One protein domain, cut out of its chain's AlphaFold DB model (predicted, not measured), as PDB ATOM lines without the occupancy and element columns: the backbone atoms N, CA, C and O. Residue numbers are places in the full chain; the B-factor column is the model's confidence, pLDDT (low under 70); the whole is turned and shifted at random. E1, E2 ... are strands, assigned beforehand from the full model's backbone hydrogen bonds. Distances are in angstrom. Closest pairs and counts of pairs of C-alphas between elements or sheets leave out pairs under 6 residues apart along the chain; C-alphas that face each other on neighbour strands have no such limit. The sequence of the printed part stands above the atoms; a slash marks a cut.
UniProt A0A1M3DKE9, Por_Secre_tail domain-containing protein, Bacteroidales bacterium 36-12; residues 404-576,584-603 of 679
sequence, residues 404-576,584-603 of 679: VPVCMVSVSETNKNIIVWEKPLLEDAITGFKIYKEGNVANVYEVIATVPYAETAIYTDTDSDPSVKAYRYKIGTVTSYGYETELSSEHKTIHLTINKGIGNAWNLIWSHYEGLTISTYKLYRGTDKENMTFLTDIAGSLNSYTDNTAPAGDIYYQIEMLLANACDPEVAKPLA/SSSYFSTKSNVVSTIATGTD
ATOM      1  N   VAL A 404      17.449 -13.484   6.717       90.44
ATOM      2  CA  VAL A 404      16.764 -13.329   8.001       90.44
ATOM      3  C   VAL A 404      16.444 -11.845   8.175       90.44
ATOM      4  O   VAL A 404      17.348 -11.024   8.047       90.44
ATOM      5  N   PRO A 405      15.183 -11.453   8.413       92.62
ATOM      6  CA  PRO A 405      14.851 -10.050   8.594       92.62
ATOM      7  C   PRO A 405      15.292  -9.560   9.976       92.62
ATOM      8  O   PRO A 405      15.264 -10.305  10.958       92.62
ATOM      9  N   VAL A 406      15.624  -8.270  10.076       94.94
ATOM     10  CA  VAL A 406      15.602  -7.596  11.378       94.94
ATOM     11  C   VAL A 406      14.154  -7.619  11.865       94.94
ATOM     12  O   VAL A 406      13.245  -7.251  11.128       94.94
ATOM     13  N   CYS A 407      13.912  -8.063  13.096       92.94
ATOM     14  CA  CYS A 407      12.563  -8.045  13.651       92.94
ATOM     15  C   CYS A 407      12.210  -6.637  14.139       92.94
ATOM     16  O   CYS A 407      11.177  -6.082  13.775       92.94
ATOM     17  N   MET A 408      13.108  -6.013  14.904       92.25
ATOM     18  CA  MET A 408      12.971  -4.626  15.343       92.25
ATOM     19  C   MET A 408      14.324  -4.007  15.692       92.25
ATOM     20  O   MET A 408      15.282  -4.707  16.022       92.25
ATOM     21  N   VAL A 409      14.366  -2.677  15.691       96.69
ATOM     22  CA  VAL A 409      15.414  -1.898  16.359       96.69
ATOM     23  C   VAL A 409      14.771  -1.000  17.407       96.69
ATOM     24  O   VAL A 409      13.656  -0.539  17.193       96.69
ATOM     25  N   SER A 410      15.414  -0.763  18.546       94.19
ATOM     26  CA  SER A 410      14.879   0.089  19.625       94.19
ATOM     27  C   SER A 410      16.004   0.762  20.391       94.19
ATOM     28  O   SER A 410      17.164   0.420  20.204       94.19
ATOM     29  N   VAL A 411      15.667   1.697  21.272       91.81
ATOM     30  CA  VAL A 411      16.589   2.245  22.267       91.81
ATOM     31  C   VAL A 411      16.444   1.485  23.592       91.81
ATOM     32  O   VAL A 411      15.326   1.233  24.047       91.81
ATOM     33  N   SER A 412      17.568   1.079  24.186       84.31
ATOM     34  CA  SER A 412      17.678   0.443  25.502       84.31
ATOM     35  C   SER A 412      17.554   1.459  26.642       84.31
ATOM     36  O   SER A 412      17.657   2.670  26.448       84.31
ATOM     37  N   GLU A 413      17.430   0.964  27.872       78.81
ATOM     38  CA  GLU A 413      17.427   1.786  29.095       78.81
ATOM     39  C   GLU A 413      18.736   2.583  29.277       78.81
ATOM     40  O   GLU A 413      18.736   3.736  29.728       78.81
ATOM     41  N   THR A 414      19.854   2.015  28.811       79.38
ATOM     42  CA  THR A 414      21.184   2.644  28.780       79.38
ATOM     43  C   THR A 414      21.376   3.633  27.623       79.38
ATOM     44  O   THR A 414      22.490   4.100  27.399       79.38
ATOM     45  N   ASN A 415      20.301   3.981  26.905       85.69
ATOM     46  CA  ASN A 415      20.307   4.883  25.753       85.69
ATOM     47  C   ASN A 415      21.247   4.408  24.632       85.69
ATOM     48  O   ASN A 415      22.033   5.182  24.088       85.69
ATOM     49  N   LYS A 416      21.176   3.116  24.299       92.88
ATOM     50  CA  LYS A 416      21.886   2.500  23.172       92.88
ATOM     51  C   LYS A 416      20.902   1.795  22.257       92.88
ATOM     52  O   LYS A 416      19.867   1.318  22.706       92.88
ATOM     53  N   ASN A 417      21.201   1.734  20.970       95.75
ATOM     54  CA  ASN A 417      20.366   1.002  20.033       95.75
ATOM     55  C   ASN A 417      20.527  -0.505  20.244       95.75
ATOM     56  O   ASN A 417      21.644  -1.012  20.339       95.75
ATOM     57  N   ILE A 418      19.405  -1.211  20.270       93.81
ATOM     58  CA  ILE A 418      19.321  -2.667  20.278       93.81
ATOM     59  C   ILE A 418      18.706  -3.144  18.970       93.81
ATOM     60  O   ILE A 418      17.770  -2.531  18.454       93.81
ATOM     61  N   ILE A 419      19.243  -4.235  18.443       96.62
ATOM     62  CA  ILE A 419      18.819  -4.895  17.216       96.62
ATOM     63  C   ILE A 419      18.373  -6.299  17.599       96.62
ATOM     64  O   ILE A 419      19.128  -7.031  18.237       96.62
ATOM     65  N   VAL A 420      17.147  -6.659  17.231       92.00
ATOM     66  CA  VAL A 420      16.519  -7.939  17.579       92.00
ATOM     67  C   VAL A 420      16.078  -8.636  16.299       92.00
ATOM     68  O   VAL A 420      15.467  -8.004  15.431       92.00
ATOM     69  N   TRP A 421      16.359  -9.931  16.176       92.50
ATOM     70  CA  TRP A 421      15.900 -10.785  15.077       92.50
ATOM     71  C   TRP A 421      15.395 -12.127  15.612       92.50
ATOM     72  O   TRP A 421      15.546 -12.431  16.791       92.50
ATOM     73  N   GLU A 422      14.776 -12.926  14.747       87.88
ATOM     74  CA  GLU A 422      14.316 -14.275  15.093       87.88
ATOM     75  C   GLU A 422      15.168 -15.316  14.361       87.88
ATOM     76  O   GLU A 422      15.459 -15.173  13.169       87.88
ATOM     77  N   LYS A 423      15.584 -16.376  15.063       84.12
ATOM     78  CA  LYS A 423      16.402 -17.438  14.461       84.12
ATOM     79  C   LYS A 423      15.528 -18.421  13.674       84.12
ATOM     80  O   LYS A 423      14.563 -18.949  14.236       84.12
ATOM     81  N   PRO A 424      15.866 -18.734  12.412       82.12
ATOM     82  CA  PRO A 424      15.203 -19.813  11.691       82.12
ATOM     83  C   PRO A 424      15.673 -21.182  12.213       82.12
ATOM     84  O   PRO A 424      16.826 -21.334  12.607       82.12
ATOM     85  N   LEU A 425      14.800 -22.196  12.159       77.56
ATOM     86  CA  LEU A 425      15.128 -23.601  12.464       77.56
ATOM     87  C   LEU A 425      15.992 -24.246  11.364       77.56
ATOM     88  O   LEU A 425      15.534 -25.129  10.643       77.56
ATOM     89  N   LEU A 426      17.224 -23.767  11.212       76.44
ATOM     90  CA  LEU A 426      18.213 -24.235  10.236       76.44
ATOM     91  C   LEU A 426      19.606 -24.300  10.883       76.44
ATOM     92  O   LEU A 426      20.570 -23.743  10.360       76.44
ATOM     93  N   GLU A 427      19.700 -24.940  12.050       70.12
ATOM     94  CA  GLU A 427      20.889 -24.875  12.920       70.12
ATOM     95  C   GLU A 427      22.144 -25.459  12.251       70.12
ATOM     96  O   GLU A 427      23.229 -24.905  12.392       70.12
ATOM     97  N   ASP A 428      21.987 -26.508  11.437       76.38
ATOM     98  CA  ASP A 428      23.094 -27.121  10.682       76.38
ATOM     99  C   ASP A 428      23.551 -26.267   9.484       76.38
ATOM    100  O   ASP A 428      24.628 -26.464   8.914       76.38
ATOM    101  N   ALA A 429      22.720 -25.309   9.078       82.12
ATOM    102  CA  ALA A 429      22.891 -24.526   7.862       82.12
ATOM    103  C   ALA A 429      23.418 -23.103   8.141       82.12
ATOM    104  O   ALA A 429      23.954 -22.455   7.239       82.12
ATOM    105  N   ILE A 430      23.290 -22.612   9.381       88.31
ATOM    106  CA  ILE A 430      23.627 -21.238   9.785       88.31
ATOM    107  C   ILE A 430      24.655 -21.253  10.912       88.31
ATOM    108  O   ILE A 430      24.423 -21.804  11.982       88.31
ATOM    109  N   THR A 431      25.775 -20.565  10.707       91.69
ATOM    110  CA  THR A 431      26.836 -20.440  11.718       91.69
ATOM    111  C   THR A 431      26.698 -19.174  12.561       91.69
ATOM    112  O   THR A 431      27.157 -19.135  13.703       91.69
ATOM    113  N   GLY A 432      26.072 -18.120  12.029       92.94
ATOM    114  CA  GLY A 432      25.863 -16.869  12.756       92.94
ATOM    115  C   GLY A 432      25.292 -15.747  11.899       92.94
ATOM    116  O   GLY A 432      24.858 -15.963  10.771       92.94
ATOM    117  N   PHE A 433      25.309 -14.537  12.448       95.38
ATOM    118  CA  PHE A 433      24.702 -13.345  11.866       95.38
ATOM    119  C   PHE A 433      25.664 -12.165  11.919       95.38
ATOM    120  O   PHE A 433      26.270 -11.906  12.956       95.38
ATOM    121  N   LYS A 434      25.788 -11.416  10.827       98.00
ATOM    122  CA  LYS A 434      26.511 -10.144  10.798       98.00
ATOM    123  C   LYS A 434      25.536  -8.988  10.934       98.00
ATOM    124  O   LYS A 434      24.555  -8.909  10.197       98.00
ATOM    125  N   ILE A 435      25.830  -8.085  11.861       98.31
ATOM    126  CA  ILE A 435      25.054  -6.869  12.086       98.31
ATOM    127  C   ILE A 435      25.730  -5.727  11.343       98.31
ATOM    128  O   ILE A 435      26.921  -5.474  11.531       98.31
ATOM    129  N   TYR A 436      24.949  -5.033  10.526       98.56
ATOM    130  CA  TYR A 436      25.396  -3.927   9.701       98.56
ATOM    131  C   TYR A 436      24.761  -2.620  10.156       98.56
ATOM    132  O   TYR A 436      23.563  -2.580  10.437       98.56
ATOM    133  N   LYS A 437      25.545  -1.541  10.159       98.44
ATOM    134  CA  LYS A 437      25.104  -0.171  10.454       98.44
ATOM    135  C   LYS A 437      25.397   0.740   9.272       98.44
ATOM    136  O   LYS A 437      26.475   0.660   8.692       98.44
ATOM    137  N   GLU A 438      24.446   1.597   8.918       97.88
ATOM    138  CA  GLU A 438      24.673   2.622   7.897       97.88
ATOM    139  C   GLU A 438      25.695   3.653   8.404       97.88
ATOM    140  O   GLU A 438      25.572   4.170   9.520       97.88
ATOM    141  N   GLY A 439      26.718   3.919   7.592       93.81
ATOM    142  CA  GLY A 439      27.775   4.874   7.899       93.81
ATOM    143  C   GLY A 439      27.349   6.327   7.665       93.81
ATOM    144  O   GLY A 439      26.191   6.712   7.811       93.81
ATOM    145  N   ASN A 440      28.307   7.168   7.275       91.81
ATOM    146  CA  ASN A 440      28.042   8.577   6.947       91.81
ATOM    147  C   ASN A 440      27.651   8.798   5.473       91.81
ATOM    148  O   ASN A 440      27.405   9.932   5.066       91.81
ATOM    149  N   VAL A 441      27.607   7.730   4.673       94.62
ATOM    150  CA  VAL A 441      27.200   7.756   3.265       94.62
ATOM    151  C   VAL A 441      25.906   6.960   3.132       94.62
ATOM    152  O   VAL A 441      25.826   5.822   3.590       94.62
ATOM    153  N   ALA A 442      24.894   7.565   2.509       92.31
ATOM    154  CA  ALA A 442      23.579   6.950   2.353       92.31
ATOM    155  C   ALA A 442      23.672   5.588   1.644       92.31
ATOM    156  O   ALA A 442      24.333   5.463   0.612       92.31
ATOM    157  N   ASN A 443      22.972   4.591   2.188       93.38
ATOM    158  CA  ASN A 443      22.934   3.197   1.743       93.38
ATOM    159  C   ASN A 443      24.278   2.447   1.796       93.38
ATOM    160  O   ASN A 443      24.376   1.345   1.253       93.38
ATOM    161  N   VAL A 444      25.305   3.000   2.448       97.25
ATOM    162  CA  VAL A 444      26.584   2.314   2.670       97.25
ATOM    163  C   VAL A 444      26.605   1.761   4.088       97.25
ATOM    164  O   VAL A 444      26.565   2.513   5.062       97.25
ATOM    165  N   TYR A 445      26.661   0.436   4.190       97.94
ATOM    166  CA  TYR A 445      26.573  -0.301   5.444       97.94
ATOM    167  C   TYR A 445      27.907  -0.953   5.806       97.94
ATOM    168  O   TYR A 445      28.541  -1.592   4.968       97.94
ATOM    169  N   GLU A 446      28.296  -0.841   7.071       97.44
ATOM    170  CA  GLU A 446      29.522  -1.412   7.630       97.44
ATOM    171  C   GLU A 446      29.181  -2.461   8.692       97.44
ATOM    172  O   GLU A 446      28.215  -2.305   9.443       97.44
ATOM    173  N   VAL A 447      29.969  -3.537   8.764       98.19
ATOM    174  CA  VAL A 447      29.802  -4.574   9.791       98.19
ATOM    175  C   VAL A 447      30.235  -4.013  11.139       98.19
ATOM    176  O   VAL A 447      31.376  -3.586  11.291       98.19
ATOM    177  N   ILE A 448      29.348  -4.079  12.129       97.94
ATOM    178  CA  ILE A 448      29.646  -3.669  13.508       97.94
ATOM    179  C   ILE A 448      29.761  -4.852  14.469       97.94
ATOM    180  O   ILE A 448      30.375  -4.721  15.522       97.94
ATOM    181  N   ALA A 449      29.193  -6.010  14.118       97.06
ATOM    182  CA  ALA A 449      29.294  -7.220  14.927       97.06
ATOM    183  C   ALA A 449      29.054  -8.492  14.118       97.06
ATOM    184  O   ALA A 449      28.400  -8.476  13.076       97.06
ATOM    185  N   THR A 450      29.556  -9.611  14.639       96.69
ATOM    186  CA  THR A 450      29.190 -10.964  14.208       96.69
ATOM    187  C   THR A 450      28.731 -11.747  15.432       96.69
ATOM    188  O   THR A 450      29.495 -11.906  16.378       96.69
ATOM    189  N   VAL A 451      27.486 -12.216  15.417       93.62
ATOM    190  CA  VAL A 451      26.837 -12.937  16.514       93.62
ATOM    191  C   VAL A 451      26.701 -14.413  16.122       93.62
ATOM    192  O   VAL A 451      26.002 -14.711  15.150       93.62
ATOM    193  N   PRO A 452      27.374 -15.350  16.814       91.81
ATOM    194  CA  PRO A 452      27.238 -16.784  16.555       91.81
ATOM    195  C   PRO A 452      25.792 -17.270  16.691       91.81
ATOM    196  O   PRO A 452      25.040 -16.760  17.516       91.81
ATOM    197  N   TYR A 453      25.409 -18.313  15.945       88.81
ATOM    198  CA  TYR A 453      24.050 -18.869  16.017       88.81
ATOM    199  C   TYR A 453      23.682 -19.368  17.431       88.81
ATOM    200  O   TYR A 453      22.514 -19.328  17.815       88.81
ATOM    201  N   ALA A 454      24.671 -19.783  18.231       84.88
ATOM    202  CA  ALA A 454      24.481 -20.217  19.617       84.88
ATOM    203  C   ALA A 454      24.082 -19.078  20.581       84.88
ATOM    204  O   ALA A 454      23.400 -19.338  21.570       84.88
ATOM    205  N   GLU A 455      24.450 -17.829  20.287       84.88
ATOM    206  CA  GLU A 455      24.177 -16.661  21.139       84.88
ATOM    207  C   GLU A 455      22.749 -16.139  20.959       84.88
ATOM    208  O   GLU A 455      22.102 -16.426  19.955       84.88
ATOM    209  N   THR A 456      22.216 -15.368  21.909       82.06
ATOM    210  CA  THR A 456      20.860 -14.795  21.791       82.06
ATOM    211  C   THR A 456      20.724 -13.894  20.556       82.06
ATOM    212  O   THR A 456      21.679 -13.249  20.124       82.06
ATOM    213  N   ALA A 457      19.524 -13.840  19.962       89.75
ATOM    214  CA  ALA A 457      19.269 -13.064  18.742       89.75
ATOM    215  C   ALA A 457      19.047 -11.562  19.020       89.75
ATOM    216  O   ALA A 457      18.081 -10.948  18.558       89.75
ATOM    217  N   ILE A 458      19.928 -10.993  19.844       88.75
ATOM    218  CA  ILE A 458      19.910  -9.603  20.292       88.75
ATOM    219  C   ILE A 458      21.334  -9.064  20.227       88.75
ATOM    220  O   ILE A 458      22.274  -9.700  20.699       88.75
ATOM    221  N   TYR A 459      21.488  -7.854  19.701       93.69
ATOM    222  CA  TYR A 459      22.750  -7.131  19.735       93.69
ATOM    223  C   TYR A 459      22.539  -5.684  20.184       93.69
ATOM    224  O   TYR A 459      21.611  -5.022  19.723       93.69
ATOM    225  N   THR A 460      23.418  -5.185  21.053       93.81
ATOM    226  CA  THR A 460      23.426  -3.785  21.501       93.81
ATOM    227  C   THR A 460      24.578  -3.052  20.828       93.81
ATOM    228  O   THR A 460      25.737  -3.382  21.069       93.81
ATOM    229  N   ASP A 461      24.282  -2.026  20.028       96.69
ATOM    230  CA  ASP A 461      25.302  -1.139  19.464       96.69
ATOM    231  C   ASP A 461      25.786  -0.157  20.538       96.69
ATOM    232  O   ASP A 461      25.176   0.891  20.777       96.69
ATOM    233  N   THR A 462      26.895  -0.488  21.197       94.00
ATOM    234  CA  THR A 462      27.490   0.332  22.261       94.00
ATOM    235  C   THR A 462      27.993   1.690  21.774       94.00
ATOM    236  O   THR A 462      28.042   2.636  22.565       94.00
ATOM    237  N   ASP A 463      28.291   1.822  20.481       94.50
ATOM    238  CA  ASP A 463      28.808   3.054  19.872       94.50
ATOM    239  C   ASP A 463      27.690   3.972  19.377       94.50
ATOM    240  O   ASP A 463      27.934   5.107  18.966       94.50
ATOM    241  N   SER A 464      26.445   3.501  19.408       95.56
ATOM    242  CA  SER A 464      25.307   4.331  19.045       95.56
ATOM    243  C   SER A 464      25.052   5.443  20.065       95.56
ATOM    244  O   SER A 464      25.218   5.270  21.274       95.56
ATOM    245  N   ASP A 465      24.589   6.586  19.563       95.38
ATOM    246  CA  ASP A 465      24.052   7.674  20.381       95.38
ATOM    247  C   ASP A 465      22.667   8.093  19.862       95.38
ATOM    248  O   ASP A 465      22.566   8.974  18.996       95.38
ATOM    249  N   PRO A 466      21.594   7.453  20.361       94.94
ATOM    250  CA  PRO A 466      20.222   7.738  19.957       94.94
ATOM    251  C   PRO A 466      19.754   9.148  20.325       94.94
ATOM    252  O   PRO A 466      18.729   9.583  19.811       94.94
ATOM    253  N   SER A 467      20.463   9.870  21.203       91.06
ATOM    254  CA  SER A 467      20.101  11.250  21.551       91.06
ATOM    255  C   SER A 467      20.439  12.238  20.430       91.06
ATOM    256  O   SER A 467      19.752  13.245  20.262       91.06
ATOM    257  N   VAL A 468      21.447  11.914  19.612       92.00
ATOM    258  CA  VAL A 468      21.956  12.786  18.546       92.00
ATOM    259  C   VAL A 468      21.240  12.549  17.219       92.00
ATOM    260  O   VAL A 468      20.922  13.510  16.519       92.00
ATOM    261  N   LYS A 469      21.007  11.284  16.843       92.88
ATOM    262  CA  LYS A 469      20.398  10.925  15.554       92.88
ATOM    263  C   LYS A 469      19.758   9.538  15.557       92.88
ATOM    264  O   LYS A 469      20.067   8.690  16.392       92.88
ATOM    265  N   ALA A 470      18.918   9.289  14.553       95.88
ATOM    266  CA  ALA A 470      18.459   7.947  14.205       95.88
ATOM    267  C   ALA A 470      19.563   7.142  13.492       95.88
ATOM    268  O   ALA A 470      20.444   7.713  12.847       95.88
ATOM    269  N   TYR A 471      19.482   5.814  13.574       97.75
ATOM    270  CA  TYR A 471      20.427   4.889  12.940       97.75
ATOM    271  C   TYR A 471      19.681   3.827  12.141       97.75
ATOM    272  O   TYR A 471      18.602   3.397  12.553       97.75
ATOM    273  N   ARG A 472      20.278   3.398  11.024       98.38
ATOM    274  CA  ARG A 472      19.775   2.318  10.174       98.38
ATOM    275  C   ARG A 472      20.620   1.061  10.311       98.38
ATOM    276  O   ARG A 472      21.849   1.143  10.278       98.38
ATOM    277  N   TYR A 473      19.956  -0.088  10.385       98.62
ATOM    278  CA  TYR A 473      20.596  -1.394  10.525       98.62
ATOM    279  C   TYR A 473      20.081  -2.405   9.509       98.62
ATOM    280  O   TYR A 473      18.915  -2.356   9.114       98.62
ATOM    281  N   LYS A 474      20.956  -3.340   9.136       98.44
ATOM    282  CA  LYS A 474      20.649  -4.552   8.363       98.44
ATOM    283  C   LYS A 474      21.303  -5.760   9.025       98.44
ATOM    284  O   LYS A 474      22.240  -5.607   9.809       98.44
ATOM    285  N   ILE A 475      20.833  -6.953   8.688       97.56
ATOM    286  CA  ILE A 475      21.447  -8.209   9.118       97.56
ATOM    287  C   ILE A 475      21.770  -9.076   7.899       97.56
ATOM    288  O   ILE A 475      21.005  -9.110   6.937       97.56
ATOM    289  N   GLY A 476      22.922  -9.741   7.932       95.62
ATOM    290  CA  GLY A 476      23.315 -10.772   6.973       95.62
ATOM    291  C   GLY A 476      23.489 -12.109   7.686       95.62
ATOM    292  O   GLY A 476      23.996 -12.155   8.809       95.62
ATOM    293  N   THR A 477      23.068 -13.207   7.062       92.81
ATOM    294  CA  THR A 477      23.189 -14.551   7.642       92.81
ATOM    295  C   THR A 477      24.444 -15.231   7.112       92.81
ATOM    296  O   THR A 477      24.638 -15.322   5.903       92.81
ATOM    297  N   VAL A 478      25.291 -15.744   8.003       92.12
ATOM    298  CA  VAL A 478      26.488 -16.518   7.650       92.12
ATOM    299  C   VAL A 478      26.138 -18.001   7.674       92.12
ATOM    300  O   VAL A 478      25.642 -18.516   8.678       92.12
ATOM    301  N   THR A 479      26.383 -18.682   6.560       88.88
ATOM    302  CA  THR A 479      25.998 -20.085   6.368       88.88
ATOM    303  C   THR A 479      27.167 -21.039   6.614       88.88
ATOM    304  O   THR A 479      28.332 -20.682   6.425       88.88
ATOM    305  N   SER A 480      26.859 -22.292   6.959       87.19
ATOM    306  CA  SER A 480      27.857 -23.370   7.064       87.19
ATOM    307  C   SER A 480      28.485 -23.741   5.713       87.19
ATOM    308  O   SER A 480      29.549 -24.356   5.672       87.19
ATOM    309  N   TYR A 481      27.893 -23.290   4.603       82.81
ATOM    310  CA  TYR A 481      28.409 -23.458   3.241       82.81
ATOM    311  C   TYR A 481      29.499 -22.444   2.853       82.81
ATOM    312  O   TYR A 481      29.944 -22.437   1.705       82.81
ATOM    313  N   GLY A 482      29.924 -21.576   3.776       83.31
ATOM    314  CA  GLY A 482      31.055 -20.664   3.576       83.31
ATOM    315  C   GLY A 482      30.716 -19.344   2.878       83.31
ATOM    316  O   GLY A 482      31.629 -18.635   2.463       83.31
ATOM    317  N   TYR A 483      29.432 -18.994   2.759       86.38
ATOM    318  CA  TYR A 483      28.992 -17.710   2.203       86.38
ATOM    319  C   TYR A 483      27.983 -16.992   3.108       86.38
ATOM    320  O   TYR A 483      27.378 -17.591   4.002       86.38
ATOM    321  N   GLU A 484      27.803 -15.697   2.852       91.38
ATOM    322  CA  GLU A 484      26.823 -14.833   3.509       91.38
ATOM    323  C   GLU A 484      25.632 -14.567   2.583       91.38
ATOM    324  O   GLU A 484      25.807 -14.415   1.373       91.38
ATOM    325  N   THR A 485      24.420 -14.539   3.137       90.62
ATOM    326  CA  THR A 485      23.204 -14.220   2.378       90.62
ATOM    327  C   THR A 485      23.190 -12.766   1.911       90.62
ATOM    328  O   THR A 485      23.974 -11.935   2.367       90.62
ATOM    329  N   GLU A 486      22.221 -12.421   1.060       91.50
ATOM    330  CA  GLU A 486      21.847 -11.017   0.897       91.50
ATOM    331  C   GLU A 486      21.445 -10.405   2.249       91.50
ATOM    332  O   GLU A 486      20.987 -11.109   3.160       91.50
ATOM    333  N   LEU A 487      21.648  -9.094   2.380       95.62
ATOM    334  CA  LEU A 487      21.275  -8.352   3.580       95.62
ATOM    335  C   LEU A 487      19.755  -8.201   3.668       95.62
ATOM    336  O   LEU A 487      19.071  -8.047   2.656       95.62
ATOM    337  N   SER A 488      19.236  -8.166   4.890       96.62
ATOM    338  CA  SER A 488      17.833  -7.856   5.151       96.62
ATOM    339  C   SER A 488      17.418  -6.475   4.629       96.62
ATOM    340  O   SER A 488      18.243  -5.593   4.364       96.62
ATOM    341  N   SER A 489      16.105  -6.233   4.600       95.44
ATOM    342  CA  SER A 489      15.575  -4.868   4.584       95.44
ATOM    343  C   SER A 489      16.081  -4.073   5.790       95.44
ATOM    344  O   SER A 489      16.305  -4.630   6.871       95.44
ATOM    345  N   GLU A 490      16.279  -2.770   5.602       96.94
ATOM    346  CA  GLU A 490      16.742  -1.875   6.656       96.94
ATOM    347  C   GLU A 490      15.666  -1.538   7.681       96.94
ATOM    348  O   GLU A 490      14.490  -1.371   7.358       96.94
ATOM    349  N   HIS A 491      16.104  -1.391   8.929       97.88
ATOM    350  CA  HIS A 491      15.295  -0.863  10.019       97.88
ATOM    351  C   HIS A 491      15.929   0.422  10.561       97.88
ATOM    352  O   HIS A 491      17.143   0.454  10.776       97.88
ATOM    353  N   LYS A 492      15.127   1.471  10.800       97.38
ATOM    354  CA  LYS A 492      15.584   2.770  11.335       97.38
ATOM    355  C   LYS A 492      14.936   3.088  12.676       97.38
ATOM    356  O   LYS A 492      13.714   3.025  12.795       97.38
ATOM    357  N   THR A 493      15.740   3.499  13.655       97.19
ATOM    358  CA  THR A 493      15.247   3.922  14.975       97.19
ATOM    359  C   THR A 493      14.467   5.243  14.933       97.19
ATOM    360  O   THR A 493      14.576   6.031  13.992       97.19
ATOM    361  N   ILE A 494      13.664   5.487  15.973       96.62
ATOM    362  CA  ILE A 494      12.939   6.749  16.175       96.62
ATOM    363  C   ILE A 494      13.858   7.720  16.917       96.62
ATOM    364  O   ILE A 494      14.306   7.420  18.023       96.62
ATOM    365  N   HIS A 495      14.092   8.896  16.337       97.06
ATOM    366  CA  HIS A 495      14.767  10.008  17.001       97.06
ATOM    367  C   HIS A 495      13.746  11.075  17.370       97.06
ATOM    368  O   HIS A 495      13.048  11.583  16.496       97.06
ATOM    369  N   LEU A 496      13.644  11.375  18.661       96.38
ATOM    370  CA  LEU A 496      12.779  12.386  19.248       96.38
ATOM    371  C   LEU A 496      13.603  13.624  19.607       96.38
ATOM    372  O   LEU A 496      14.674  13.527  20.206       96.38
ATOM    373  N   THR A 497      13.043  14.786  19.294       94.12
ATOM    374  CA  THR A 497      13.527  16.109  19.689       94.12
ATOM    375  C   THR A 497      12.382  16.915  20.294       94.12
ATOM    376  O   THR A 497      11.211  16.678  19.980       94.12
ATOM    377  N   ILE A 498      12.716  17.863  21.170       91.12
ATOM    378  CA  ILE A 498      11.747  18.802  21.733       91.12
ATOM    379  C   ILE A 498      12.220  20.240  21.587       91.12
ATOM    380  O   ILE A 498      13.410  20.533  21.684       91.12
ATOM    381  N   ASN A 499      11.271  21.148  21.404       88.25
ATOM    382  CA  ASN A 499      11.512  22.581  21.487       88.25
ATOM    383  C   ASN A 499      10.405  23.269  22.286       88.25
ATOM    384  O   ASN A 499       9.249  22.834  22.290       88.25
ATOM    385  N   LYS A 500      10.755  24.367  22.958       87.31
ATOM    386  CA  LYS A 500       9.795  25.126  23.761       87.31
ATOM    387  C   LYS A 500       8.707  25.729  22.865       87.31
ATOM    388  O   LYS A 500       9.004  26.270  21.798       87.31
ATOM    389  N   GLY A 501       7.449  25.589  23.282       80.31
ATOM    390  CA  GLY A 501       6.283  26.224  22.669       80.31
ATOM    391  C   GLY A 501       5.893  27.527  23.373       80.31
ATOM    392  O   GLY A 501       6.641  28.064  24.187       80.31
ATOM    393  N   ILE A 502       4.701  28.047  23.071       79.62
ATOM    394  CA  ILE A 502       4.168  29.240  23.746       79.62
ATOM    395  C   ILE A 502       3.720  28.865  25.167       79.62
ATOM    396  O   ILE A 502       3.017  27.875  25.373       79.62
ATOM    397  N   GLY A 503       4.105  29.675  26.157       82.56
ATOM    398  CA  GLY A 503       3.760  29.443  27.562       82.56
ATOM    399  C   GLY A 503       4.446  28.195  28.122       82.56
ATOM    400  O   GLY A 503       5.656  28.026  27.983       82.56
ATOM    401  N   ASN A 504       3.676  27.305  28.749       83.81
ATOM    402  CA  ASN A 504       4.214  26.054  29.293       83.81
ATOM    403  C   ASN A 504       4.322  24.929  28.257       83.81
ATOM    404  O   ASN A 504       4.874  23.885  28.585       83.81
ATOM    405  N   ALA A 505       3.881  25.143  27.014       87.62
ATOM    406  CA  ALA A 505       3.825  24.087  26.017       87.62
ATOM    407  C   ALA A 505       5.208  23.585  25.566       87.62
ATOM    408  O   ALA A 505       6.180  24.348  25.512       87.62
ATOM    409  N   TRP A 506       5.268  22.313  25.173       90.50
ATOM    410  CA  TRP A 506       6.431  21.690  24.539       90.50
ATOM    411  C   TRP A 506       6.035  21.030  23.224       90.50
ATOM    412  O   TRP A 506       5.054  20.294  23.159       90.50
ATOM    413  N   ASN A 507       6.799  21.301  22.168       90.81
ATOM    414  CA  ASN A 507       6.622  20.669  20.868       90.81
ATOM    415  C   ASN A 507       7.548  19.462  20.784       90.81
ATOM    416  O   ASN A 507       8.757  19.612  20.934       90.81
ATOM    417  N   LEU A 508       6.978  18.287  20.547       95.94
ATOM    418  CA  LEU A 508       7.673  17.038  20.283       95.94
ATOM    419  C   LEU A 508       7.700  16.830  18.773       95.94
ATOM    420  O   LEU A 508       6.656  16.907  18.126       95.94
ATOM    421  N   ILE A 509       8.878  16.551  18.222       95.06
ATOM    422  CA  ILE A 509       9.085  16.288  16.795       95.06
ATOM    423  C   ILE A 509       9.983  15.063  16.675       95.06
ATOM    424  O   ILE A 509      11.038  15.009  17.310       95.06
ATOM    425  N   TRP A 510       9.582  14.081  15.868       96.94
ATOM    426  CA  TRP A 510      10.347  12.848  15.707       96.94
ATOM    427  C   TRP A 510      10.454  12.368  14.266       96.94
ATOM    428  O   TRP A 510       9.707  12.772  13.375       96.94
ATOM    429  N   SER A 511      11.410  11.472  14.034       95.56
ATOM    430  CA  SER A 511      11.507  10.717  12.789       95.56
ATOM    431  C   SER A 511      10.619   9.475  12.831       95.56
ATOM    432  O   SER A 511      10.601   8.760  13.833       95.56
ATOM    433  N   HIS A 512       9.970   9.137  11.716       95.12
ATOM    434  CA  HIS A 512       9.302   7.841  11.605       95.12
ATOM    435  C   HIS A 512      10.286   6.676  11.739       95.12
ATOM    436  O   HIS A 512      11.440   6.766  11.301       95.12
ATOM    437  N   TYR A 513       9.789   5.583  12.314       95.44
ATOM    438  CA  TYR A 513      10.445   4.287  12.241       95.44
ATOM    439  C   TYR A 513      10.403   3.801  10.786       95.44
ATOM    440  O   TYR A 513       9.400   3.991  10.100       95.44
ATOM    441  N   GLU A 514      11.476   3.177  10.309       95.50
ATOM    442  CA  GLU A 514      11.505   2.539   8.984       95.50
ATOM    443  C   GLU A 514      11.736   1.038   9.158       95.50
ATOM    444  O   GLU A 514      12.440   0.632  10.080       95.50
ATOM    445  N   GLY A 515      11.131   0.228   8.289       93.44
ATOM    446  CA  GLY A 515      11.223  -1.239   8.310       93.44
ATOM    447  C   GLY A 515       9.932  -1.945   8.734       93.44
ATOM    448  O   GLY A 515       9.711  -3.092   8.364       93.44
ATOM    449  N   LEU A 516       9.028  -1.259   9.443       91.38
ATOM    450  CA  LEU A 516       7.731  -1.802   9.861       91.38
ATOM    451  C   LEU A 516       6.603  -0.789   9.664       91.38
ATOM    452  O   LEU A 516       6.806   0.418   9.788       91.38
ATOM    453  N   THR A 517       5.395  -1.295   9.412       88.50
ATOM    454  CA  THR A 517       4.184  -0.471   9.330       88.50
ATOM    455  C   THR A 517       3.751   0.003  10.715       88.50
ATOM    456  O   THR A 517       3.670  -0.785  11.657       88.50
ATOM    457  N   ILE A 518       3.414   1.289  10.813       87.00
ATOM    458  CA  ILE A 518       3.099   1.971  12.069       87.00
ATOM    459  C   ILE A 518       1.611   2.307  12.103       87.00
ATOM    460  O   ILE A 518       1.137   3.112  11.304       87.00
ATOM    461  N   SER A 519       0.875   1.731  13.052       87.38
ATOM    462  CA  SER A 519      -0.539   2.080  13.254       87.38
ATOM    463  C   SER A 519      -0.704   3.283  14.186       87.38
ATOM    464  O   SER A 519      -1.482   4.192  13.901       87.38
ATOM    465  N   THR A 520       0.029   3.301  15.303       90.25
ATOM    466  CA  THR A 520      -0.098   4.318  16.356       90.25
ATOM    467  C   THR A 520       1.236   4.558  17.061       90.25
ATOM    468  O   THR A 520       2.026   3.624  17.235       90.25
ATOM    469  N   TYR A 521       1.460   5.802  17.478       94.88
ATOM    470  CA  TYR A 521       2.510   6.183  18.413       94.88
ATOM    471  C   TYR A 521       1.910   6.467  19.779       94.88
ATOM    472  O   TYR A 521       0.951   7.226  19.884       94.88
ATOM    473  N   LYS A 522       2.523   5.920  20.827       94.88
ATOM    474  CA  LYS A 522       2.227   6.266  22.214       94.88
ATOM    475  C   LYS A 522       3.265   7.248  22.727       94.88
ATOM    476  O   LYS A 522       4.465   6.992  22.642       94.88
ATOM    477  N   LEU A 523       2.791   8.367  23.251       96.88
ATOM    478  CA  LEU A 523       3.616   9.407  23.834       96.88
ATOM    479  C   LEU A 523       3.570   9.253  25.348       96.88
ATOM    480  O   LEU A 523       2.494   9.126  25.939       96.88
ATOM    481  N   TYR A 524       4.740   9.293  25.968       94.81
ATOM    482  CA  TYR A 524       4.889   9.225  27.411       94.81
ATOM    483  C   TYR A 524       5.539  10.499  27.935       94.81
ATOM    484  O   TYR A 524       6.376  11.104  27.263       94.81
ATOM    485  N   ARG A 525       5.136  10.890  29.144       95.38
ATOM    486  CA  ARG A 525       5.642  12.048  29.877       95.38
ATOM    487  C   ARG A 525       5.897  11.677  31.332       95.38
ATOM    488  O   ARG A 525       5.032  11.072  31.967       95.38
ATOM    489  N   GLY A 526       7.040  12.074  31.875       90.19
ATOM    490  CA  GLY A 526       7.398  11.889  33.286       90.19
ATOM    491  C   GLY A 526       8.144  13.095  33.848       90.19
ATOM    492  O   GLY A 526       8.720  13.869  33.092       90.19
ATOM    493  N   THR A 527       8.142  13.256  35.170       86.62
ATOM    494  CA  THR A 527       9.048  14.187  35.878       86.62
ATOM    495  C   THR A 527      10.401  13.542  36.196       86.62
ATOM    496  O   THR A 527      11.301  14.192  36.710       86.62
ATOM    497  N   ASP A 528      10.533  12.249  35.910       84.94
ATOM    498  CA  ASP A 528      11.738  11.448  36.065       84.94
ATOM    499  C   ASP A 528      11.861  10.498  34.863       84.94
ATOM    500  O   ASP A 528      10.847  10.071  34.297       84.94
ATOM    501  N   LYS A 529      13.100  10.187  34.463       83.62
ATOM    502  CA  LYS A 529      13.395   9.360  33.283       83.62
ATOM    503  C   LYS A 529      12.855   7.934  33.426       83.62
ATOM    504  O   LYS A 529      12.399   7.358  32.440       83.62
ATOM    505  N   GLU A 530      12.903   7.377  34.633       81.81
ATOM    506  CA  GLU A 530      12.499   5.995  34.915       81.81
ATOM    507  C   GLU A 530      10.987   5.886  35.170       81.81
ATOM    508  O   GLU A 530      10.391   4.821  35.011       81.81
ATOM    509  N   ASN A 531      10.336   7.002  35.517       82.38
ATOM    510  CA  ASN A 531       8.918   7.061  35.873       82.38
ATOM    511  C   ASN A 531       8.118   7.903  34.869       82.38
ATOM    512  O   ASN A 531       7.653   9.007  35.170       82.38
ATOM    513  N   MET A 532       7.930   7.366  33.662       88.50
ATOM    514  CA  MET A 532       7.089   7.990  32.641       88.50
ATOM    515  C   MET A 532       5.662   7.433  32.641       88.50
ATOM    516  O   MET A 532       5.422   6.237  32.791       88.50
ATOM    517  N   THR A 533       4.697   8.321  32.423       91.88
ATOM    518  CA  THR A 533       3.264   8.015  32.346       91.88
ATOM    519  C   THR A 533       2.733   8.235  30.941       91.88
ATOM    520  O   THR A 533       3.252   9.066  30.196       91.88
ATOM    521  N   PHE A 534       1.703   7.485  30.558       95.50
ATOM    522  CA  PHE A 534       1.051   7.658  29.264       95.50
ATOM    523  C   PHE A 534       0.426   9.055  29.161       95.50
ATOM    524  O   PHE A 534      -0.355   9.451  30.026       95.50
ATOM    525  N   LEU A 535       0.771   9.786  28.102       94.56
ATOM    526  CA  LEU A 535       0.226  11.108  27.803       94.56
ATOM    527  C   LEU A 535      -0.938  11.001  26.817       94.56
ATOM    528  O   LEU A 535      -2.042  11.462  27.099       94.56
ATOM    529  N   THR A 536      -0.680  10.418  25.646       96.00
ATOM    530  CA  THR A 536      -1.659  10.280  24.564       96.00
ATOM    531  C   THR A 536      -1.164   9.290  23.508       96.00
ATOM    532  O   THR A 536       0.013   8.923  23.497       96.00
ATOM    533  N   ASP A 537      -2.045   8.879  22.605       94.69
ATOM    534  CA  ASP A 537      -1.687   8.174  21.382       94.69
ATOM    535  C   ASP A 537      -2.105   8.982  20.151       94.69
ATOM    536  O   ASP A 537      -3.105   9.700  20.167       94.69
ATOM    537  N   ILE A 538      -1.305   8.895  19.089       94.69
ATOM    538  CA  ILE A 538      -1.584   9.581  17.828       94.69
ATOM    539  C   ILE A 538      -1.369   8.651  16.634       94.69
ATOM    540  O   ILE A 538      -0.654   7.651  16.720       94.69
ATOM    541  N   ALA A 539      -1.979   8.992  15.497       93.31
ATOM    542  CA  ALA A 539      -1.865   8.205  14.272       93.31
ATOM    543  C   ALA A 539      -0.398   8.016  13.845       93.31
ATOM    544  O   ALA A 539       0.389   8.960  13.871       93.31
ATOM    545  N   GLY A 540      -0.044   6.807  13.394       89.62
ATOM    546  CA  GLY A 540       1.325   6.458  12.986       89.62
ATOM    547  C   GLY A 540       1.872   7.254  11.793       89.62
ATOM    548  O   GLY A 540       3.080   7.270  11.576       89.62
ATOM    549  N   SER A 541       1.003   7.939  11.042       92.56
ATOM    550  CA  SER A 541       1.369   8.858   9.956       92.56
ATOM    551  C   SER A 541       1.767  10.260  10.430       92.56
ATOM    552  O   SER A 541       2.181  11.078   9.612       92.56
ATOM    553  N   LEU A 542       1.624  10.561  11.723       92.25
ATOM    554  CA  LEU A 542       2.011  11.837  12.322       92.25
ATOM    555  C   LEU A 542       3.382  11.724  12.988       92.25
ATOM    556  O   LEU A 542       3.747  10.674  13.519       92.25
ATOM    557  N   ASN A 543       4.123  12.828  12.990       94.69
ATOM    558  CA  ASN A 543       5.482  12.885  13.527       94.69
ATOM    559  C   ASN A 543       5.758  14.125  14.397       94.69
ATOM    560  O   ASN A 543       6.910  14.496  14.629       94.69
ATOM    561  N   SER A 544       4.693  14.783  14.857       95.69
ATOM    562  CA  SER A 544       4.777  15.936  15.745       95.69
ATOM    563  C   SER A 544       3.581  16.009  16.688       95.69
ATOM    564  O   SER A 544       2.465  15.664  16.294       95.69
ATOM    565  N   TYR A 545       3.793  16.520  17.897       95.12
ATOM    566  CA  TYR A 545       2.747  16.745  18.894       95.12
ATOM    567  C   TYR A 545       3.102  17.921  19.808       95.12
ATOM    568  O   TYR A 545       4.244  18.033  20.243       95.12
ATOM    569  N   THR A 546       2.132  18.767  20.149       95.31
ATOM    570  CA  THR A 546       2.328  19.851  21.124       95.31
ATOM    571  C   THR A 546       1.639  19.506  22.439       95.31
ATOM    572  O   THR A 546       0.411  19.468  22.514       95.31
ATOM    573  N   ASP A 547       2.425  19.313  23.497       94.56
ATOM    574  CA  ASP A 547       1.915  19.147  24.854       94.56
ATOM    575  C   ASP A 547       1.659  20.514  25.494       94.56
ATOM    576  O   ASP A 547       2.565  21.145  26.034       94.56
ATOM    577  N   ASN A 548       0.407  20.966  25.453       91.38
ATOM    578  CA  ASN A 548      -0.031  22.217  26.084       91.38
ATOM    579  C   ASN A 548      -0.282  22.087  27.597       91.38
ATOM    580  O   ASN A 548      -0.618  23.072  28.253       91.38
ATOM    581  N   THR A 549      -0.163  20.878  28.149       90.75
ATOM    582  CA  THR A 549      -0.517  20.550  29.541       90.75
ATOM    583  C   THR A 549       0.701  20.217  30.395       90.75
ATOM    584  O   THR A 549       0.563  19.690  31.500       90.75
ATOM    585  N   ALA A 550       1.896  20.480  29.869       88.50
ATOM    586  CA  ALA A 550       3.148  20.214  30.544       88.50
ATOM    587  C   ALA A 550       3.223  20.990  31.879       88.50
ATOM    588  O   ALA A 550       3.002  22.209  31.889       88.50
ATOM    589  N   PRO A 551       3.502  20.314  33.011       86.62
ATOM    590  CA  PRO A 551       3.692  20.982  34.295       86.62
ATOM    591  C   PRO A 551       4.943  21.880  34.297       86.62
ATOM    592  O   PRO A 551       5.752  21.866  33.374       86.62
ATOM    593  N   ALA A 552       5.106  22.693  35.339       80.75
ATOM    594  CA  ALA A 552       6.372  23.389  35.560       80.75
ATOM    595  C   ALA A 552       7.435  22.407  36.089       80.75
ATOM    596  O   ALA A 552       7.098  21.478  36.824       80.75
ATOM    597  N   GLY A 553       8.704  22.655  35.758       82.00
ATOM    598  CA  GLY A 553       9.841  21.829  36.172       82.00
ATOM    599  C   GLY A 553      10.374  20.932  35.058       82.00
ATOM    600  O   GLY A 553      10.025  21.101  33.887       82.00
ATOM    601  N   ASP A 554      11.240  19.999  35.445       85.44
ATOM    602  CA  ASP A 554      11.902  19.092  34.519       85.44
ATOM    603  C   ASP A 554      10.958  18.000  34.032       85.44
ATOM    604  O   ASP A 554      10.295  17.317  34.815       85.44
ATOM    605  N   ILE A 555      10.898  17.846  32.712       90.56
ATOM    606  CA  ILE A 555      10.018  16.890  32.054       90.56
ATOM    607  C   ILE A 555      10.830  16.032  31.102       90.56
ATOM    608  O   ILE A 555      11.683  16.529  30.367       90.56
ATOM    609  N   TYR A 556      10.503  14.746  31.092       93.56
ATOM    610  CA  TYR A 556      11.017  13.744  30.179       93.56
ATOM    611  C   TYR A 556       9.917  13.290  29.226       93.56
ATOM    612  O   TYR A 556       8.781  13.063  29.652       93.56
ATOM    613  N   TYR A 557      10.270  13.121  27.954       95.75
ATOM    614  CA  TYR A 557       9.391  12.569  26.929       95.75
ATOM    615  C   TYR A 557      10.034  11.366  26.238       95.75
ATOM    616  O   TYR A 557      11.239  11.354  25.977       95.75
ATOM    617  N   GLN A 558       9.208  10.381  25.889       95.31
ATOM    618  CA  GLN A 558       9.590   9.236  25.064       95.31
ATOM    619  C   GLN A 558       8.427   8.836  24.159       95.31
ATOM    620  O   GLN A 558       7.256   8.939  24.536       95.31
ATOM    621  N   ILE A 559       8.764   8.353  22.969       95.62
ATOM    622  CA  ILE A 559       7.814   7.777  22.027       95.62
ATOM    623  C   ILE A 559       7.998   6.274  21.993       95.62
ATOM    624  O   ILE A 559       9.117   5.769  21.924       95.62
ATOM    625  N   GLU A 560       6.880   5.566  21.995       92.06
ATOM    626  CA  GLU A 560       6.817   4.128  21.808       92.06
ATOM    627  C   GLU A 560       5.936   3.809  20.600       92.06
ATOM    628  O   GLU A 560       4.836   4.341  20.439       92.06
ATOM    629  N   MET A 561       6.407   2.899  19.762       89.81
ATOM    630  CA  MET A 561       5.623   2.279  18.706       89.81
ATOM    631  C   MET A 561       5.354   0.825  19.077       89.81
ATOM    632  O   MET A 561       6.283   0.061  19.341       89.81
ATOM    633  N   LEU A 562       4.083   0.429  19.049       83.06
ATOM    634  CA  LEU A 562       3.688  -0.962  19.253       83.06
ATOM    635  C   LEU A 562       3.902  -1.777  17.977       83.06
ATOM    636  O   LEU A 562       3.540  -1.346  16.882       83.06
ATOM    637  N   LEU A 563       4.443  -2.981  18.136       80.81
ATOM    638  CA  LEU A 563       4.601  -3.931  17.045       80.81
ATOM    639  C   LEU A 563       3.292  -4.699  16.823       80.81
ATOM    640  O   LEU A 563       2.618  -5.100  17.772       80.81
ATOM    641  N   ALA A 564       2.946  -4.967  15.561       81.31
ATOM    642  CA  ALA A 564       1.806  -5.832  15.230       81.31
ATOM    643  C   ALA A 564       2.028  -7.285  15.706       81.31
ATOM    644  O   ALA A 564       1.093  -7.986  16.112       81.31
ATOM    645  N   ASN A 565       3.288  -7.723  15.675       79.62
ATOM    646  CA  ASN A 565       3.759  -9.007  16.172       79.62
ATOM    647  C   ASN A 565       4.954  -8.767  17.092       79.62
ATOM    648  O   ASN A 565       5.825  -7.972  16.757       79.62
ATOM    649  N   ALA A 566       4.983  -9.448  18.234       79.19
ATOM    650  CA  ALA A 566       6.124  -9.377  19.135       79.19
ATOM    651  C   ALA A 566       7.334 -10.081  18.519       79.19
ATOM    652  O   ALA A 566       7.161 -11.132  17.904       79.19
ATOM    653  N   CYS A 567       8.519  -9.520  18.736       82.00
ATOM    654  CA  CYS A 567       9.786 -10.141  18.385       82.00
ATOM    655  C   CYS A 567      10.229 -11.074  19.504       82.00
ATOM    656  O   CYS A 567      10.321 -10.646  20.658       82.00
ATOM    657  N   ASP A 568      10.511 -12.329  19.171       80.75
ATOM    658  CA  ASP A 568      10.995 -13.311  20.134       80.75
ATOM    659  C   ASP A 568      12.439 -13.734  19.824       80.75
ATOM    660  O   ASP A 568      12.673 -14.475  18.866       80.75
ATOM    661  N   PRO A 569      13.419 -13.262  20.609       76.69
ATOM    662  CA  PRO A 569      14.818 -13.614  20.406       76.69
ATOM    663  C   PRO A 569      15.198 -14.992  20.972       76.69
ATOM    664  O   PRO A 569      16.346 -15.416  20.792       76.69
ATOM    665  N   GLU A 570      14.281 -15.684  21.664       68.19
ATOM    666  CA  GLU A 570      14.513 -17.005  22.247       68.19
ATOM    667  C   GLU A 570      14.014 -18.151  21.354       68.19
ATOM    668  O   GLU A 570      12.901 -18.121  20.843       68.19
ATOM    669  N   VAL A 571      14.864 -19.186  21.251       54.41
ATOM    670  CA  VAL A 571      14.679 -20.512  20.622       54.41
ATOM    671  C   VAL A 571      14.098 -20.494  19.202       54.41
ATOM    672  O   VAL A 571      12.980 -20.061  18.945       54.41
ATOM    673  N   ALA A 572      14.858 -21.060  18.263       55.44
ATOM    674  CA  ALA A 572      14.491 -21.168  16.859       55.44
ATOM    675  C   ALA A 572      13.041 -21.656  16.668       55.44
ATOM    676  O   ALA A 572      12.658 -22.740  17.114       55.44
ATOM    677  N   LYS A 573      12.198 -20.831  16.035       52.88
ATOM    678  CA  LYS A 573      10.782 -21.163  15.830       52.88
ATOM    679  C   LYS A 573      10.562 -21.832  14.476       52.88
ATOM    680  O   LYS A 573      11.180 -21.455  13.477       52.88
ATOM    681  N   PRO A 574       9.607 -22.775  14.381       45.66
ATOM    682  CA  PRO A 574       9.081 -23.181  13.091       45.66
ATOM    683  C   PRO A 574       8.387 -21.981  12.461       45.66
ATOM    684  O   PRO A 574       7.481 -21.413  13.071       45.66
ATOM    685  N   LEU A 575       8.742 -21.671  11.211       44.56
ATOM    686  CA  LEU A 575       8.169 -20.607  10.365       44.56
ATOM    687  C   LEU A 575       6.632 -20.704  10.130       44.56
ATOM    688  O   LEU A 575       6.110 -20.090   9.211       44.56
ATOM    689  N   ALA A 576       5.877 -21.483  10.919       37.91
ATOM    690  CA  ALA A 576       4.425 -21.642  10.790       37.91
ATOM    691  C   ALA A 576       3.643 -21.840  12.112       37.91
ATOM    692  O   ALA A 576       2.437 -22.088  12.062       37.91
ATOM    693  N   SER A 584       8.970 -15.081  28.567       43.97
ATOM    694  CA  SER A 584       9.229 -13.900  29.412       43.97
ATOM    695  C   SER A 584      10.157 -12.838  28.797       43.97
ATOM    696  O   SER A 584      10.573 -11.927  29.507       43.97
ATOM    697  N   SER A 585      10.485 -12.935  27.507       53.66
ATOM    698  CA  SER A 585      11.478 -12.098  26.809       53.66
ATOM    699  C   SER A 585      11.013 -11.612  25.425       53.66
ATOM    700  O   SER A 585      11.818 -11.172  24.608       53.66
ATOM    701  N   SER A 586       9.706 -11.654  25.141       66.38
ATOM    702  CA  SER A 586       9.160 -11.113  23.891       66.38
ATOM    703  C   SER A 586       9.136  -9.576  23.896       66.38
ATOM    704  O   SER A 586       8.608  -8.953  24.818       66.38
ATOM    705  N   TYR A 587       9.647  -8.958  22.831       78.31
ATOM    706  CA  TYR A 587       9.631  -7.510  22.627       78.31
ATOM    707  C   TYR A 587       8.371  -7.103  21.860       78.31
ATOM    708  O   TYR A 587       8.169  -7.516  20.722       78.31
ATOM    709  N   PHE A 588       7.510  -6.288  22.469       78.62
ATOM    710  CA  PHE A 588       6.214  -5.886  21.892       78.62
ATOM    711  C   PHE A 588       6.206  -4.473  21.312       78.62
ATOM    712  O   PHE A 588       5.220  -4.055  20.699       78.62
ATOM    713  N   SER A 589       7.279  -3.721  21.520       86.12
ATOM    714  CA  SER A 589       7.354  -2.322  21.147       86.12
ATOM    715  C   SER A 589       8.788  -1.876  20.919       86.12
ATOM    716  O   SER A 589       9.737  -2.483  21.411       86.12
ATOM    717  N   THR A 590       8.927  -0.791  20.167       91.44
ATOM    718  CA  THR A 590      10.178  -0.051  20.009       91.44
ATOM    719  C   THR A 590      10.039   1.350  20.581       91.44
ATOM    720  O   THR A 590       8.979   1.970  20.479       91.44
ATOM    721  N   LYS A 591      11.112   1.842  21.198       92.38
ATOM    722  CA  LYS A 591      11.173   3.132  21.887       92.38
ATOM    723  C   LYS A 591      12.156   4.085  21.207       92.38
ATOM    724  O   LYS A 591      13.194   3.656  20.700       92.38
ATOM    725  N   SER A 592      11.844   5.379  21.246       95.94
ATOM    726  CA  SER A 592      12.780   6.463  20.927       95.94
ATOM    727  C   SER A 592      13.800   6.678  22.048       95.94
ATOM    728  O   SER A 592      13.660   6.151  23.159       95.94
ATOM    729  N   ASN A 593      14.780   7.547  21.794       94.00
ATOM    730  CA  ASN A 593      15.535   8.190  22.866       94.00
ATOM    731  C   ASN A 593      14.591   8.911  23.840       94.00
ATOM    732  O   ASN A 593      13.501   9.356  23.458       94.00
ATOM    733  N   VAL A 594      15.028   9.033  25.092       92.06
ATOM    734  CA  VAL A 594      14.372   9.905  26.068       92.06
ATOM    735  C   VAL A 594      14.976  11.297  25.935       92.06
ATOM    736  O   VAL A 594      16.198  11.443  25.963       92.06
ATOM    737  N   VAL A 595      14.128  12.309  25.791       91.62
ATOM    738  CA  VAL A 595      14.537  13.720  25.807       91.62
ATOM    739  C   VAL A 595      14.064  14.378  27.087       91.62
ATOM    740  O   VAL A 595      13.005  14.017  27.601       91.62
ATOM    741  N   SER A 596      14.826  15.345  27.588       88.31
ATOM    742  CA  SER A 596      14.465  16.109  28.777       88.31
ATOM    743  C   SER A 596      14.523  17.609  28.525       88.31
ATOM    744  O   SER A 596      15.218  18.087  27.630       88.31
ATOM    745  N   THR A 597      13.787  18.354  29.341       84.06
ATOM    746  CA  THR A 597      13.862  19.819  29.393       84.06
ATOM    747  C   THR A 597      15.029  20.316  30.247       84.06
ATOM    748  O   THR A 597      15.224  21.525  30.343       84.06
ATOM    749  N   ILE A 598      15.779  19.401  30.873       70.62
ATOM    750  CA  ILE A 598      16.924  19.719  31.726       70.62
ATOM    751  C   ILE A 598      18.009  20.310  30.840       70.62
ATOM    752  O   ILE A 598      18.623  19.614  30.027       70.62
ATOM    753  N   ALA A 599      18.262  21.600  31.013       53.00
ATOM    754  CA  ALA A 599      19.411  22.239  30.416       53.00
ATOM    755  C   ALA A 599      20.680  21.592  30.998       53.00
ATOM    756  O   ALA A 599      20.991  21.726  32.176       53.00
ATOM    757  N   THR A 600      21.438  20.877  30.168       41.41
ATOM    758  CA  THR A 600      22.825  20.474  30.480       41.41
ATOM    759  C   THR A 600      23.830  21.590  30.168       41.41
ATOM    760  O   THR A 600      25.031  21.357  30.081       41.41
ATOM    761  N   GLY A 601      23.348  22.825  30.042       37.38
ATOM    762  CA  GLY A 601      24.129  24.037  30.223       37.38
ATOM    763  C   GLY A 601      23.603  24.722  31.472       37.38
ATOM    764  O   GLY A 601      22.393  24.745  31.679       37.38
ATOM    765  N   THR A 602      24.505  25.228  32.307       31.45
ATOM    766  CA  THR A 602      24.171  26.146  33.395       31.45
ATOM    767  C   THR A 602      23.067  27.096  32.955       31.45
ATOM    768  O   THR A 602      23.185  27.714  31.895       31.45
ATOM    769  N   ASP A 603      22.036  27.247  33.782       35.00
ATOM    770  CA  ASP A 603      21.324  28.512  33.839       35.00
ATOM    771  C   ASP A 603      22.389  29.602  34.012       35.00
ATOM    772  O   ASP A 603      22.900  29.833  35.111       35.00
TER     773      ASP A 603
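What this domain is: This is residues 404 to 576 and 584 to 603 of the 679 residues of the protein "Por_Secre_tail domain-containing protein" of Bacteroidales bacterium 36-12 (UniProt A0A1M3DKE9). Two small strand sandwiches stand one after the other along the longest axis: E1 E2 E5 face to face with E4 E3 E6, then E7 E8 E11 partly face to face with E10 E9 E12 E13. The far part of E12, with E13, reaches back over the first sandwich, where that sheet also faces E1 E2 E5. The printed part has 193 residues with thirteen named strands, E1 to E13 in order, and no named helix; the class is all strand, though under half of the residues, 86, are in named elements. The sheets are antiparallel, and the whole is compact, with a radius of gyration of the C-alphas of 18.4 A and spans of 63 by 35 by 27 A.

Where its parts are: E1, residues 406 to 411, begins at C-alpha 406 (15.602, -7.596, 11.378). E2 is residues 417 to 421, E3 residues 430 to 438, 24.0 A long, and E4 residues 445 to 452, which bends by 57 degrees at residue 448. E5 is residues 458 to 461 and E6 residues 472 to 479, 23.6 A. E7 is residues 496 to 500, E8 residues 506 to 510, E9 residues 520 to 526, 20.0 A, and E10 residues 532 to 539, 20.4 A. E11 is residues 544 to 547. E12, residues 556 to 567, is 26.7 A long and bends by 99 degrees at residue 564. E13, residues 587 to 591, ends at C-alpha 591 (11.173, 3.132, 21.887).

How they stand to each other: The sheets form a stack of sheets, face to face in turn. In the sheet E1 E2 E5, N 410 and O 418 of the hairpin E1 and E2 are 2.9 A apart, and N 419 of E2 and O 459 of E5 2.8 A. It faces the strongly twisted sheet E4 E3 E6, strands at 43 degrees; there N 434 of E3 and O 476 of E6 are 2.8 A apart. In the sheet E7 E8 E11, N 508 of E8 and O 545 of E11 are 2.8 A apart. It faces the strongly twisted sheet E10 E9 E12 E13, strands at 36 degrees; there N 522 of E9 and O 560 of E12 are 2.8 A apart, and N 561 of E12 and O 590 of E13 2.8 A. The closest C-alphas of E1 and E13, Ser 410 and Thr 590, are 4.7 A apart. E3 and E9 are apart.

The domain as a whole: The two C-alphas farthest apart, those of Tyr 481 and Gly 503, are 63.2 A from each other. Of the links that are printed whole, E6 to E7, with 16 residues, is long. Residues 577 to 583 are not printed, and C-alphas 576 and 584 are 20.7 A apart across the cut, which lies between E12 and E13. The mean pLDDT of the printed part is 87.4; residues 570 to 576, 584 to 586 and 599 to 603 are under 70.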